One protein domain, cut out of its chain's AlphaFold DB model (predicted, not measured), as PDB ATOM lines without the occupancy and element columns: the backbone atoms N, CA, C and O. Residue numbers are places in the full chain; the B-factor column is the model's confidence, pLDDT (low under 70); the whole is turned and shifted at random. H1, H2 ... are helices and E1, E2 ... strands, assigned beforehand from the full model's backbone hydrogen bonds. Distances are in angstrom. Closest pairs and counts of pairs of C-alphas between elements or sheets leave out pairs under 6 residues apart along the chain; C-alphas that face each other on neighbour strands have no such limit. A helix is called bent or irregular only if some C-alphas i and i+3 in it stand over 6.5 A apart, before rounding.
ATOM      1  N   VAL A 169     224.752 229.041 330.113       88.88
ATOM      2  CA  VAL A 169     223.861 230.037 329.488       88.88
ATOM      3  C   VAL A 169     223.789 231.295 330.351       88.88
ATOM      4  O   VAL A 169     223.748 231.202 331.576       88.88
ATOM      5  N   THR A 170     223.760 232.466 329.714       86.81
ATOM      6  CA  THR A 170     223.474 233.758 330.353       86.81
ATOM      7  C   THR A 170     222.259 234.411 329.681       86.81
ATOM      8  O   THR A 170     222.302 234.629 328.465       86.81
ATOM      9  N   PRO A 171     221.197 234.758 330.440       83.25
ATOM     10  CA  PRO A 171     221.019 234.558 331.889       83.25
ATOM     11  C   PRO A 171     220.998 233.075 332.302       83.25
ATOM     12  O   PRO A 171     220.684 232.206 331.491       83.25
ATOM     13  N   THR A 172     221.381 232.792 333.553       86.00
ATOM     14  CA  THR A 172     221.566 231.419 334.051       86.00
ATOM     15  C   THR A 172     220.287 230.602 333.938       86.00
ATOM     16  O   THR A 172     219.228 231.006 334.413       86.00
ATOM     17  N   MET A 173     220.413 229.423 333.334       84.56
ATOM     18  CA  MET A 173     219.319 228.496 333.106       84.56
ATOM     19  C   MET A 173     219.793 227.075 333.391       84.56
ATOM     20  O   MET A 173     220.795 226.624 332.836       84.56
ATOM     21  N   THR A 174     219.071 226.366 334.255       86.94
ATOM     22  CA  THR A 174     219.362 224.961 334.543       86.94
ATOM     23  C   THR A 174     218.806 224.096 333.421       86.94
ATOM     24  O   THR A 174     217.602 224.090 333.173       86.94
ATOM     25  N   MET A 175     219.685 223.351 332.759       89.12
ATOM     26  CA  MET A 175     219.332 222.404 331.709       89.12
ATOM     27  C   MET A 175     219.804 221.017 332.124       89.12
ATOM     28  O   MET A 175     220.918 220.852 332.618       89.12
ATOM     29  N   THR A 176     218.963 220.014 331.918       91.19
ATOM     30  CA  THR A 176     219.284 218.617 332.211       91.19
ATOM     31  C   THR A 176     218.844 217.754 331.047       91.19
ATOM     32  O   THR A 176     217.751 217.945 330.517       91.19
ATOM     33  N   TRP A 177     219.674 216.791 330.666       92.00
ATOM     34  CA  TRP A 177     219.306 215.798 329.668       92.00
ATOM     35  C   TRP A 177     218.270 214.819 330.225       92.00
ATOM     36  O   TRP A 177     218.433 214.272 331.316       92.00
ATOM     37  N   ALA A 178     217.221 214.583 329.451       90.75
ATOM     38  CA  ALA A 178     216.169 213.612 329.706       90.75
ATOM     39  C   ALA A 178     215.987 212.706 328.480       90.75
ATOM     40  O   ALA A 178     216.538 212.970 327.409       90.75
ATOM     41  N   ASN A 179     215.230 211.619 328.640       88.12
ATOM     42  CA  ASN A 179     214.872 210.767 327.508       88.12
ATOM     43  C   ASN A 179     214.021 211.565 326.513       88.12
ATOM     44  O   ASN A 179     213.071 212.241 326.911       88.12
ATOM     45  N   GLY A 180     214.397 211.482 325.240       86.38
ATOM     46  CA  GLY A 180     213.652 212.058 324.129       86.38
ATOM     47  C   GLY A 180     212.348 211.310 323.848       86.38
ATOM     48  O   GLY A 180     212.035 210.303 324.489       86.38
ATOM     49  N   VAL A 181     211.584 211.802 322.874       82.12
ATOM     50  CA  VAL A 181     210.328 211.166 322.445       82.12
ATOM     51  C   VAL A 181     210.589 209.896 321.633       82.12
ATOM     52  O   VAL A 181     209.847 208.922 321.763       82.12
ATOM     53  N   ALA A 182     211.653 209.866 320.831       83.38
ATOM     54  CA  ALA A 182     212.096 208.676 320.126       83.38
ATOM     55  C   ALA A 182     212.976 207.790 321.017       83.38
ATOM     56  O   ALA A 182     213.860 208.250 321.745       83.38
ATOM     57  N   SER A 183     212.769 206.477 320.900       85.50
ATOM     58  CA  SER A 183     213.562 205.478 321.616       85.50
ATOM     59  C   SER A 183     215.060 205.654 321.339       85.50
ATOM     60  O   SER A 183     215.486 205.735 320.185       85.50
ATOM     61  N   GLY A 184     215.859 205.726 322.406       86.06
ATOM     62  CA  GLY A 184     217.312 205.899 322.327       86.06
ATOM     63  C   GLY A 184     217.789 207.320 321.999       86.06
ATOM     64  O   GLY A 184     218.987 207.507 321.793       86.06
ATOM     65  N   LYS A 185     216.896 208.317 321.949       90.44
ATOM     66  CA  LYS A 185     217.255 209.737 321.810       90.44
ATOM     67  C   LYS A 185     217.168 210.472 323.140       90.44
ATOM     68  O   LYS A 185     216.541 209.999 324.089       90.44
ATOM     69  N   CYS A 186     217.808 211.634 323.193       91.62
ATOM     70  CA  CYS A 186     217.860 212.486 324.374       91.62
ATOM     71  C   CYS A 186     217.366 213.888 324.054       91.62
ATOM     72  O   CYS A 186     217.628 214.394 322.972       91.62
ATOM     73  N   ALA A 187     216.699 214.531 325.000       90.56
ATOM     74  CA  ALA A 187     216.212 215.896 324.869       90.56
ATOM     75  C   ALA A 187     216.629 216.713 326.093       90.56
ATOM     76  O   ALA A 187     216.667 216.198 327.213       90.56
ATOM     77  N   LEU A 188     216.946 217.990 325.903       91.62
ATOM     78  CA  LEU A 188     217.160 218.905 327.018       91.62
ATOM     79  C   LEU A 188     215.825 219.272 327.657       91.62
ATOM     80  O   LEU A 188     214.829 219.483 326.971       91.62
ATOM     81  N   SER A 189     215.805 219.387 328.982       88.12
ATOM     82  CA  SER A 189     214.603 219.762 329.732       88.12
ATOM     83  C   SER A 189     214.043 221.127 329.332       88.12
ATOM     84  O   SER A 189     212.847 221.363 329.496       88.12
ATOM     85  N   ALA A 190     214.890 222.010 328.804       86.31
ATOM     86  CA  ALA A 190     214.495 223.291 328.254       86.31
ATOM     87  C   ALA A 190     215.606 223.872 327.360       86.31
ATOM     88  O   ALA A 190     216.782 223.549 327.533       86.31
ATOM     89  N   CYS A 191     215.221 224.761 326.442       86.12
ATOM     90  CA  CYS A 191     216.137 225.467 325.548       86.12
ATOM     91  C   CYS A 191     216.231 226.967 325.870       86.12
ATOM     92  O   CYS A 191     215.213 227.565 326.234       86.12
ATOM     93  N   PRO A 192     217.411 227.597 325.698       85.25
ATOM     94  CA  PRO A 192     217.564 229.039 325.865       85.25
ATOM     95  C   PRO A 192     216.642 229.821 324.924       85.25
ATOM     96  O   PRO A 192     216.432 229.436 323.773       85.25
ATOM     97  N   THR A 193     216.103 230.943 325.395       76.25
ATOM     98  CA  THR A 193     215.306 231.850 324.560       76.25
ATOM     99  C   THR A 193     216.202 232.723 323.671       76.25
ATOM    100  O   THR A 193     217.391 232.907 323.938       76.25
ATOM    101  N   GLY A 194     215.633 233.270 322.589       74.00
ATOM    102  CA  GLY A 194     216.359 234.162 321.680       74.00
ATOM    103  C   GLY A 194     216.975 235.356 322.420       74.00
ATOM    104  O   GLY A 194     216.280 236.037 323.170       74.00
ATOM    105  N   GLY A 195     218.275 235.587 322.211       72.44
ATOM    106  CA  GLY A 195     219.061 236.625 322.892       72.44
ATOM    107  C   GLY A 195     219.952 236.113 324.031       72.44
ATOM    108  O   GLY A 195     220.809 236.860 324.499       72.44
ATOM    109  N   ALA A 196     219.805 234.852 324.451       81.25
ATOM    110  CA  ALA A 196     220.740 234.233 325.383       81.25
ATOM    111  C   ALA A 196     222.122 234.037 324.740       81.25
ATOM    112  O   ALA A 196     222.237 233.707 323.558       81.25
ATOM    113  N   THR A 197     223.175 234.200 325.538       86.62
ATOM    114  CA  THR A 197     224.549 233.850 325.148       86.62
ATOM    115  C   THR A 197     224.939 232.564 325.854       86.62
ATOM    116  O   THR A 197     224.522 232.326 326.989       86.62
ATOM    117  N   PHE A 198     225.714 231.707 325.194       90.06
ATOM    118  CA  PHE A 198     226.163 230.461 325.799       90.06
ATOM    119  C   PHE A 198     227.594 230.107 325.411       90.06
ATOM    120  O   PHE A 198     228.104 230.559 324.389       90.06
ATOM    121  N   THR A 199     228.252 229.317 326.260       92.38
ATOM    122  CA  THR A 199     229.599 228.775 326.028       92.38
ATOM    123  C   THR A 199     229.603 227.272 326.284       92.38
ATOM    124  O   THR A 199     228.952 226.789 327.213       92.38
ATOM    125  N   GLY A 200     230.321 226.526 325.444       91.94
ATOM    126  CA  GLY A 200     230.365 225.062 325.495       91.94
ATOM    127  C   GLY A 200     229.225 224.370 324.742       91.94
ATOM    128  O   GLY A 200     228.857 223.251 325.093       91.94
ATOM    129  N   ALA A 201     228.629 225.018 323.735       92.56
ATOM    130  CA  ALA A 201     227.650 224.363 322.872       92.56
ATOM    131  C   ALA A 201     228.263 223.154 322.159       92.56
ATOM    132  O   ALA A 201     229.423 223.169 321.750       92.56
ATOM    133  N   SER A 202     227.451 222.114 321.996       93.31
ATOM    134  CA  SER A 202     227.801 220.871 321.313       93.31
ATOM    135  C   SER A 202     226.735 220.525 320.274       93.31
ATOM    136  O   SER A 202     225.615 221.028 320.351       93.31
ATOM    137  N   ASP A 203     227.053 219.652 319.316       93.06
ATOM    138  CA  ASP A 203     226.071 219.223 318.311       93.06
ATOM    139  C   ASP A 203     224.807 218.616 318.941       93.06
ATOM    140  O   ASP A 203     223.720 218.998 318.519       93.06
ATOM    141  N   PRO A 204     224.875 217.761 319.985       92.69
ATOM    142  CA  PRO A 204     223.663 217.302 320.657       92.69
ATOM    143  C   PRO A 204     222.854 218.457 321.258       92.69
ATOM    144  O   PRO A 204     221.634 218.486 321.103       92.69
ATOM    145  N   PHE A 205     223.511 219.438 321.893       93.56
ATOM    146  CA  PHE A 205     222.823 220.635 322.387       93.56
ATOM    147  C   PHE A 205     222.115 221.373 321.245       93.56
ATOM    148  O   PHE A 205     220.945 221.692 321.390       93.56
ATOM    149  N   CYS A 206     222.775 221.587 320.107       93.25
ATOM    150  CA  CYS A 206     222.190 222.291 318.966       93.25
ATOM    151  C   CYS A 206     221.126 221.476 318.219       93.25
ATOM    152  O   CYS A 206     220.217 222.050 317.634       93.25
ATOM    153  N   GLN A 207     221.177 220.147 318.261       91.00
ATOM    154  CA  GLN A 207     220.084 219.297 317.786       91.00
ATOM    155  C   GLN A 207     218.862 219.424 318.693       91.00
ATOM    156  O   GLN A 207     217.743 219.531 318.199       91.00
ATOM    157  N   SER A 208     219.073 219.445 320.013       91.00
ATOM    158  CA  SER A 208     217.980 219.568 320.976       91.00
ATOM    159  C   SER A 208     217.421 220.989 321.045       91.00
ATOM    160  O   SER A 208     216.217 221.189 321.149       91.00
ATOM    161  N   CYS A 209     218.282 221.987 320.896       89.56
ATOM    162  CA  CYS A 209     217.950 223.403 320.912       89.56
ATOM    163  C   CYS A 209     218.466 224.082 319.635       89.56
ATOM    164  O   CYS A 209     219.464 224.807 319.694       89.56
ATOM    165  N   PRO A 210     217.811 223.858 318.476       85.50
ATOM    166  CA  PRO A 210     218.253 224.432 317.212       85.50
ATOM    167  C   PRO A 210     218.281 225.956 317.250       85.50
ATOM    168  O   PRO A 210     217.378 226.604 317.785       85.50
ATOM    169  N   GLY A 211     219.313 226.527 316.631       80.94
ATOM    170  CA  GLY A 211     219.392 227.963 316.388       80.94
ATOM    171  C   GLY A 211     218.404 228.432 315.312       80.94
ATOM    172  O   GLY A 211     217.561 227.680 314.814       80.94
ATOM    173  N   THR A 212     218.534 229.690 314.896       74.81
ATOM    174  CA  THR A 212     217.761 230.215 313.763       74.81
ATOM    175  C   THR A 212     218.194 229.517 312.464       74.81
ATOM    176  O   THR A 212     219.385 229.525 312.152       74.81
ATOM    177  N   PRO A 213     217.270 228.912 311.694       71.69
ATOM    178  CA  PRO A 213     217.612 228.265 310.429       71.69
ATOM    179  C   PRO A 213     218.098 229.280 309.382       71.69
ATOM    180  O   PRO A 213     217.718 230.452 309.415       71.69
ATOM    181  N   SER A 214     218.899 228.812 308.421       66.06
ATOM    182  CA  SER A 214     219.322 229.582 307.245       66.06
ATOM    183  C   SER A 214     218.781 228.907 305.985       66.06
ATOM    184  O   SER A 214     219.228 227.824 305.600       66.06
ATOM    185  N   GLY A 215     217.763 229.509 305.365       75.00
ATOM    186  CA  GLY A 215     217.027 228.872 304.271       75.00
ATOM    187  C   GLY A 215     216.357 227.568 304.724       75.00
ATOM    188  O   GLY A 215     215.603 227.559 305.694       75.00
ATOM    189  N   SER A 216     216.639 226.466 304.025       72.50
ATOM    190  CA  SER A 216     216.154 225.120 304.369       72.50
ATOM    191  C   SER A 216     217.044 224.369 305.370       72.50
ATOM    192  O   SER A 216     216.684 223.267 305.786       72.50
ATOM    193  N   VAL A 217     218.195 224.927 305.760       69.06
ATOM    194  CA  VAL A 217     219.164 224.258 306.637       69.06
ATOM    195  C   VAL A 217     218.901 224.648 308.090       69.06
ATOM    196  O   VAL A 217     218.942 225.827 308.455       69.06
ATOM    197  N   GLN A 218     218.630 223.653 308.935       80.81
ATOM    198  CA  GLN A 218     218.465 223.864 310.372       80.81
ATOM    199  C   GLN A 218     219.819 224.112 311.048       80.81
ATOM    200  O   GLN A 218     220.819 223.474 310.721       80.81
ATOM    201  N   ALA A 219     219.846 225.019 312.023       85.81
ATOM    202  CA  ALA A 219     221.046 225.339 312.788       85.81
ATOM    203  C   ALA A 219     221.266 224.341 313.932       85.81
ATOM    204  O   ALA A 219     221.036 224.661 315.097       85.81
ATOM    205  N   VAL A 220     221.666 223.117 313.576       91.44
ATOM    206  CA  VAL A 220     221.759 221.963 314.493       91.44
ATOM    207  C   VAL A 220     223.186 221.553 314.851       91.44
ATOM    208  O   VAL A 220     223.374 220.596 315.598       91.44
ATOM    209  N   PHE A 221     224.196 222.265 314.351       93.31
ATOM    210  CA  PHE A 221     225.602 221.996 314.661       93.31
ATOM    211  C   PHE A 221     226.181 223.119 315.508       93.31
ATOM    212  O   PHE A 221     225.869 224.284 315.274       93.31
ATOM    213  N   ALA A 222     227.018 222.800 316.490       92.75
ATOM    214  CA  ALA A 222     227.722 223.823 317.251       92.75
ATOM    215  C   ALA A 222     228.875 224.383 316.417       92.75
ATOM    216  O   ALA A 222     229.598 223.633 315.765       92.75
ATOM    217  N   ASN A 223     229.079 225.699 316.448       92.81
ATOM    218  CA  ASN A 223     230.294 226.287 315.890       92.81
ATOM    219  C   ASN A 223     231.534 225.845 316.693       92.81
ATOM    220  O   ASN A 223     231.437 225.370 317.824       92.81
ATOM    221  N   VAL A 224     232.729 226.038 316.134       91.38
ATOM    222  CA  VAL A 224     233.981 225.573 316.763       91.38
ATOM    223  C   VAL A 224     234.283 226.296 318.077       91.38
ATOM    224  O   VAL A 224     234.882 225.717 318.977       91.38
ATOM    225  N   ALA A 225     233.824 227.541 318.221       89.12
ATOM    226  CA  ALA A 225     233.947 228.288 319.470       89.12
ATOM    227  C   ALA A 225     233.000 227.785 320.581       89.12
ATOM    228  O   ALA A 225     233.152 228.190 321.733       89.12
ATOM    229  N   GLY A 226     232.011 226.942 320.260       91.00
ATOM    230  CA  GLY A 226     230.989 226.490 321.205       91.00
ATOM    231  C   GLY A 226     230.086 227.622 321.705       91.00
ATOM    232  O   GLY A 226     229.604 227.562 322.834       91.00
ATOM    233  N   THR A 227     229.889 228.670 320.902       91.69
ATOM    234  CA  THR A 227     229.131 229.881 321.262       91.69
ATOM    235  C   THR A 227     227.829 230.062 320.489       91.69
ATOM    236  O   THR A 227     227.026 230.921 320.845       91.69
ATOM    237  N   ALA A 228     227.609 229.281 319.431       90.25
ATOM    238  CA  ALA A 228     226.407 229.365 318.611       90.25
ATOM    239  C   ALA A 228     226.051 228.012 317.991       90.25
ATOM    240  O   ALA A 228     226.921 227.173 317.754       90.25
ATOM    241  N   CYS A 229     224.769 227.847 317.669       92.06
ATOM    242  CA  CYS A 229     224.283 226.783 316.802       92.06
ATOM    243  C   CYS A 229     224.150 227.324 315.380       92.06
ATOM    244  O   CYS A 229     223.580 228.399 315.177       92.06
ATOM    245  N   VAL A 230     224.696 226.609 314.402       91.38
ATOM    246  CA  VAL A 230     224.906 227.098 313.041       91.38
ATOM    247  C   VAL A 230     224.338 226.141 312.005       91.38
ATOM    248  O   VAL A 230     224.337 224.919 312.173       91.38
ATOM    249  N   ALA A 231     223.818 226.721 310.924       87.44
ATOM    250  CA  ALA A 231     223.228 226.009 309.798       87.44
ATOM    251  C   ALA A 231     224.319 225.555 308.814       87.44
ATOM    252  O   ALA A 231     224.424 226.067 307.703       87.44
ATOM    253  N   ALA A 232     225.166 224.629 309.261       87.69
ATOM    254  CA  ALA A 232     226.167 223.970 308.427       87.69
ATOM    255  C   ALA A 232     225.599 222.685 307.797       87.69
ATOM    256  O   ALA A 232     224.662 222.085 308.324       87.69
ATOM    257  N   GLY A 233     226.171 222.236 306.680       85.31
ATOM    258  CA  GLY A 233     225.786 220.974 306.034       85.31
ATOM    259  C   GLY A 233     226.232 219.719 306.798       85.31
ATOM    260  O   GLY A 233     225.760 218.622 306.510       85.31
ATOM    261  N   ALA A 234     227.144 219.869 307.761       89.50
ATOM    262  CA  ALA A 234     227.664 218.812 308.625       89.50
ATOM    263  C   ALA A 234     228.228 219.411 309.928       89.50
ATOM    264  O   ALA A 234     228.317 220.632 310.064       89.50
ATOM    265  N   THR A 235     228.665 218.549 310.853       91.69
ATOM    266  CA  THR A 235     229.353 218.966 312.087       91.69
ATOM    267  C   THR A 235     230.549 219.878 311.800       91.69
ATOM    268  O   THR A 235     231.283 219.691 310.824       91.69
ATOM    269  N   CYS A 236     230.756 220.867 312.669       92.31
ATOM    270  CA  CYS A 236     231.899 221.773 312.610       92.31
ATOM    271  C   CYS A 236     233.165 221.203 313.273       92.31
ATOM    272  O   CYS A 236     234.230 221.814 313.178       92.31
ATOM    273  N   GLY A 237     233.053 220.069 313.972       84.31
ATOM    274  CA  GLY A 237     234.130 219.489 314.770       84.31
ATOM    275  C   GLY A 237     235.002 218.468 314.035       84.31
ATOM    276  O   GLY A 237     234.867 218.218 312.837       84.31
ATOM    277  N   ALA A 238     235.878 217.814 314.802       79.56
ATOM    278  CA  ALA A 238     236.813 216.792 314.319       79.56
ATOM    279  C   ALA A 238     236.136 215.550 313.701       79.56
ATOM    280  O   ALA A 238     236.790 214.776 313.013       79.56
ATOM    281  N   GLY A 239     234.831 215.361 313.932       83.31
ATOM    282  CA  GLY A 239     234.044 214.277 313.339       83.31
ATOM    283  C   GLY A 239     233.602 214.531 311.896       83.31
ATOM    284  O   GLY A 239     232.966 213.663 311.298       83.31
ATOM    285  N   ARG A 240     233.894 215.705 311.320       89.00
ATOM    286  CA  ARG A 240     233.518 216.003 309.939       89.00
ATOM    287  C   ARG A 240     234.356 215.177 308.963       89.00
ATOM    288  O   ARG A 240     235.581 215.168 309.044       89.00
ATOM    289  N   ALA A 241     233.701 214.530 307.999       89.19
ATOM    290  CA  ALA A 241     234.395 213.807 306.938       89.19
ATOM    291  C   ALA A 241     235.329 214.746 306.150       89.19
ATOM    292  O   ALA A 241     234.937 215.856 305.771       89.19
ATOM    293  N   ALA A 242     236.557 214.292 305.887       83.31
ATOM    294  CA  ALA A 242     237.522 215.038 305.088       83.31
ATOM    295  C   ALA A 242     236.955 215.371 303.695       83.31
ATOM    296  O   ALA A 242     236.140 214.630 303.148       83.31
ATOM    297  N   ASN A 243     237.410 216.481 303.113       83.81
ATOM    298  CA  ASN A 243     237.055 216.932 301.761       83.81
ATOM    299  C   ASN A 243     235.578 217.343 301.576       83.81
ATOM    300  O   ASN A 243     235.082 217.434 300.451       83.81
ATOM    301  N   THR A 244     234.871 217.627 302.674       88.25
ATOM    302  CA  THR A 244     233.461 218.054 302.651       88.25
ATOM    303  C   THR A 244     233.249 219.516 303.034       88.25
ATOM    304  O   THR A 244     232.107 219.970 303.032       88.25
ATOM    305  N   TRP A 245     234.298 220.266 303.391       87.75
ATOM    306  CA  TRP A 245     234.162 221.674 303.768       87.75
ATOM    307  C   TRP A 245     233.768 222.547 302.574       87.75
ATOM    308  O   TRP A 245     234.358 222.462 301.495       87.75
ATOM    309  N   THR A 246     232.793 223.428 302.785       86.94
ATOM    310  CA  THR A 246     232.467 224.528 301.870       86.94
ATOM    311  C   THR A 246     232.781 225.864 302.538       86.94
ATOM    312  O   THR A 246     232.865 225.941 303.761       86.94
ATOM    313  N   ASN A 247     232.919 226.943 301.762       82.19
ATOM    314  CA  ASN A 247     233.107 228.282 302.341       82.19
ATOM    315  C   ASN A 247     231.926 228.683 303.240       82.19
ATOM    316  O   ASN A 247     232.134 229.282 304.288       82.19
ATOM    317  N   SER A 248     230.697 228.297 302.869       81.25
ATOM    318  CA  SER A 248     229.512 228.524 303.706       81.25
ATOM    319  C   SER A 248     229.650 227.828 305.057       81.25
ATOM    320  O   SER A 248     229.370 228.427 306.091       81.25
ATOM    321  N   ASP A 249     230.117 226.580 305.060       88.62
ATOM    322  CA  ASP A 249     230.345 225.854 306.305       88.62
ATOM    323  C   ASP A 249     231.483 226.454 307.119       88.62
ATOM    324  O   ASP A 249     231.377 226.548 308.331       88.62
ATOM    325  N   CYS A 250     232.567 226.870 306.472       90.31
ATOM    326  CA  CYS A 250     233.700 227.485 307.146       90.31
ATOM    327  C   CYS A 250     233.304 228.797 307.826       90.31
ATOM    328  O   CYS A 250     233.568 228.977 309.015       90.31
ATOM    329  N   LEU A 251     232.569 229.660 307.123       86.69
ATOM    330  CA  LEU A 251     232.006 230.875 307.701       86.69
ATOM    331  C   LEU A 251     231.030 230.566 308.845       86.69
ATOM    332  O   LEU A 251     231.100 231.203 309.892       86.69
ATOM    333  N   ALA A 252     230.147 229.579 308.686       86.25
ATOM    334  CA  ALA A 252     229.219 229.177 309.741       86.25
ATOM    335  C   ALA A 252     229.964 228.644 310.980       86.25
ATOM    336  O   ALA A 252     229.707 229.066 312.104       86.25
ATOM    337  N   CYS A 253     230.925 227.747 310.784       92.81
ATOM    338  CA  CYS A 253     231.610 227.024 311.849       92.81
ATOM    339  C   CYS A 253     232.705 227.834 312.558       92.81
ATOM    340  O   CYS A 253     232.903 227.652 313.759       92.81
ATOM    341  N   TYR A 254     233.414 228.711 311.846       91.00
ATOM    342  CA  TYR A 254     234.566 229.464 312.366       91.00
ATOM    343  C   TYR A 254     234.363 230.986 312.352       91.00
ATOM    344  O   TYR A 254     235.221 231.735 312.838       91.00
ATOM    345  N   GLY A 255     233.256 231.475 311.793       86.19
ATOM    346  CA  GLY A 255     233.071 232.899 311.538       86.19
ATOM    347  C   GLY A 255     234.152 233.448 310.605       86.19
ATOM    348  O   GLY A 255     234.751 232.732 309.802       86.19
ATOM    349  N   ASN A 256     234.464 234.731 310.769       79.62
ATOM    350  CA  ASN A 256     235.448 235.423 309.934       79.62
ATOM    351  C   ASN A 256     236.900 234.986 310.197       79.62
ATOM    352  O   ASN A 256     237.798 235.387 309.465       79.62
ATOM    353  N   THR A 257     237.156 234.180 311.237       84.81
ATOM    354  CA  THR A 257     238.522 233.734 311.561       84.81
ATOM    355  C   THR A 257     239.036 232.676 310.590       84.81
ATOM    356  O   THR A 257     240.236 232.632 310.332       84.81
ATOM    357  N   GLN A 258     238.148 231.840 310.037       90.12
ATOM    358  CA  GLN A 258     238.470 230.832 309.024       90.12
ATOM    359  C   GLN A 258     237.292 230.635 308.071       90.12
ATOM    360  O   GLN A 258     236.664 229.585 308.054       90.12
ATOM    361  N   GLN A 259     236.962 231.659 307.292       84.81
ATOM    362  CA  GLN A 259     235.750 231.651 306.467       84.81
ATOM    363  C   GLN A 259     235.877 230.889 305.136       84.81
ATOM    364  O   GLN A 259     234.884 230.730 304.427       84.81
ATOM    365  N   TYR A 260     237.068 230.404 304.773       81.25
ATOM    366  CA  TYR A 260     237.301 229.742 303.487       81.25
ATOM    367  C   TYR A 260     237.652 228.274 303.676       81.25
ATOM    368  O   TYR A 260     238.527 227.947 304.473       81.25
ATOM    369  N   ALA A 261     237.021 227.385 302.916       84.38
ATOM    370  CA  ALA A 261     237.488 226.013 302.798       84.38
ATOM    371  C   ALA A 261     238.808 225.994 302.019       84.38
ATOM    372  O   ALA A 261     238.998 226.780 301.090       84.38
ATOM    373  N   LYS A 262     239.718 225.088 302.380       81.12
ATOM    374  CA  LYS A 262     240.902 224.767 301.570       81.12
ATOM    375  C   LYS A 262     240.487 224.207 300.204       81.12
ATOM    376  O   LYS A 262     239.372 223.714 300.048       81.12
ATOM    377  N   ALA A 263     241.388 224.253 299.217       71.56
ATOM    378  CA  ALA A 263     241.088 223.838 297.837       71.56
ATOM    379  C   ALA A 263     240.659 222.365 297.746       71.56
ATOM    380  O   ALA A 263     239.745 222.013 297.005       71.56
ATOM    381  N   ASP A 264     241.300 221.522 298.553       77.25
ATOM    382  CA  ASP A 264     241.003 220.097 298.725       77.25
ATOM    383  C   ASP A 264     239.781 219.832 299.622       77.25
ATOM    384  O   ASP A 264     239.369 218.686 299.783       77.25
ATOM    385  N   ARG A 265     239.185 220.884 300.199       81.88
ATOM    386  CA  ARG A 265     238.073 220.852 301.156       81.88
ATOM    387  C   ARG A 265     238.387 220.109 302.462       81.88
ATOM    388  O   ARG A 265     237.459 219.686 303.155       81.88
ATOM    389  N   SER A 266     239.660 219.927 302.816       86.75
ATOM    390  CA  SER A 266     240.065 219.165 304.009       86.75
ATOM    391  C   SER A 266     239.842 219.920 305.322       86.75
ATOM    392  O   SER A 266     239.553 219.305 306.346       86.75
ATOM    393  N   ALA A 267     239.932 221.251 305.301       90.12
ATOM    394  CA  ALA A 267     239.779 222.114 306.470       90.12
ATOM    395  C   ALA A 267     239.341 223.525 306.061       90.12
ATOM    396  O   ALA A 267     239.232 223.831 304.871       90.12
ATOM    397  N   CYS A 268     239.150 224.389 307.056       90.06
ATOM    398  CA  CYS A 268     238.971 225.822 306.863       90.06
ATOM    399  C   CYS A 268     240.292 226.581 307.033       90.06
ATOM    400  O   CYS A 268     241.268 226.070 307.588       90.06
ATOM    401  N   GLN A 269     240.336 227.800 306.509       89.75
ATOM    402  CA  GLN A 269     241.462 228.715 306.598       89.75
ATOM    403  C   GLN A 269     240.987 230.174 306.605       89.75
ATOM    404  O   GLN A 269     239.914 230.509 306.097       89.75
ATOM    405  N   ALA A 270     241.803 231.043 307.208       83.69
ATOM    406  CA  ALA A 270     241.533 232.476 307.353       83.69
ATOM    407  C   ALA A 270     241.575 233.225 306.019       83.69
ATOM    408  O   ALA A 270     240.727 234.070 305.742       83.69
TER     409      ALA A 270
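Overview. This is residues 169 to 270 of the 552 residues of an uncharacterized protein of Tetrahymena thermophila (strain SB210) (UniProt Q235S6). Little regular structure: mostly loops strung along one long axis, with the hairpin E1-E2 near one end, H1 and the hairpin E4-E5 near the middle, and H2 with residues 258 to 270 at the other end. Of 102 printed residues, 33 lie in named elements, ordered E1 E2 E3 H1 E4 E5 H2, class mixed. It is compact, radius of gyration of the C-alphas 14.3 A, spans 42 by 32 by 25 A.

Arrangement. E1, residues 177 to 179, and E2, residues 186 to 188, form an antiparallel hairpin, N 178 to O 187 2.8 A. E3, residues 197 to 199, pairs with no named strand. The closest C-alphas of E2 and H1, residues 203 to 208, are those of Ala 187 and Ser 208, 5.6 A. E4, residues 211 to 214, and E5, residues 217 to 219, form an antiparallel hairpin, N 211 to O 219 3.0 A. H2, residues 247 to 257, is apart from H1. O i to N i+4 pairs are within hydrogen-bond range throughout H1, 5 of 7 in H2; H2 is irregular, C-alphas 253 and 256 being 9.4 A apart.

Along the chain. E1 begins at C-alpha 177 (219.306, 215.798, 329.668). H2, 12.0 A long, ends at C-alpha 257 (238.522, 233.734, 311.561).

Size, cuts and confidence. The farthest C-alphas, Thr 174 and Ala 263, are 42.7 A apart. The printed part has no cut; the link E5 to H2 is long, 27 residues. Residues 214 and 217 have pLDDT under 70.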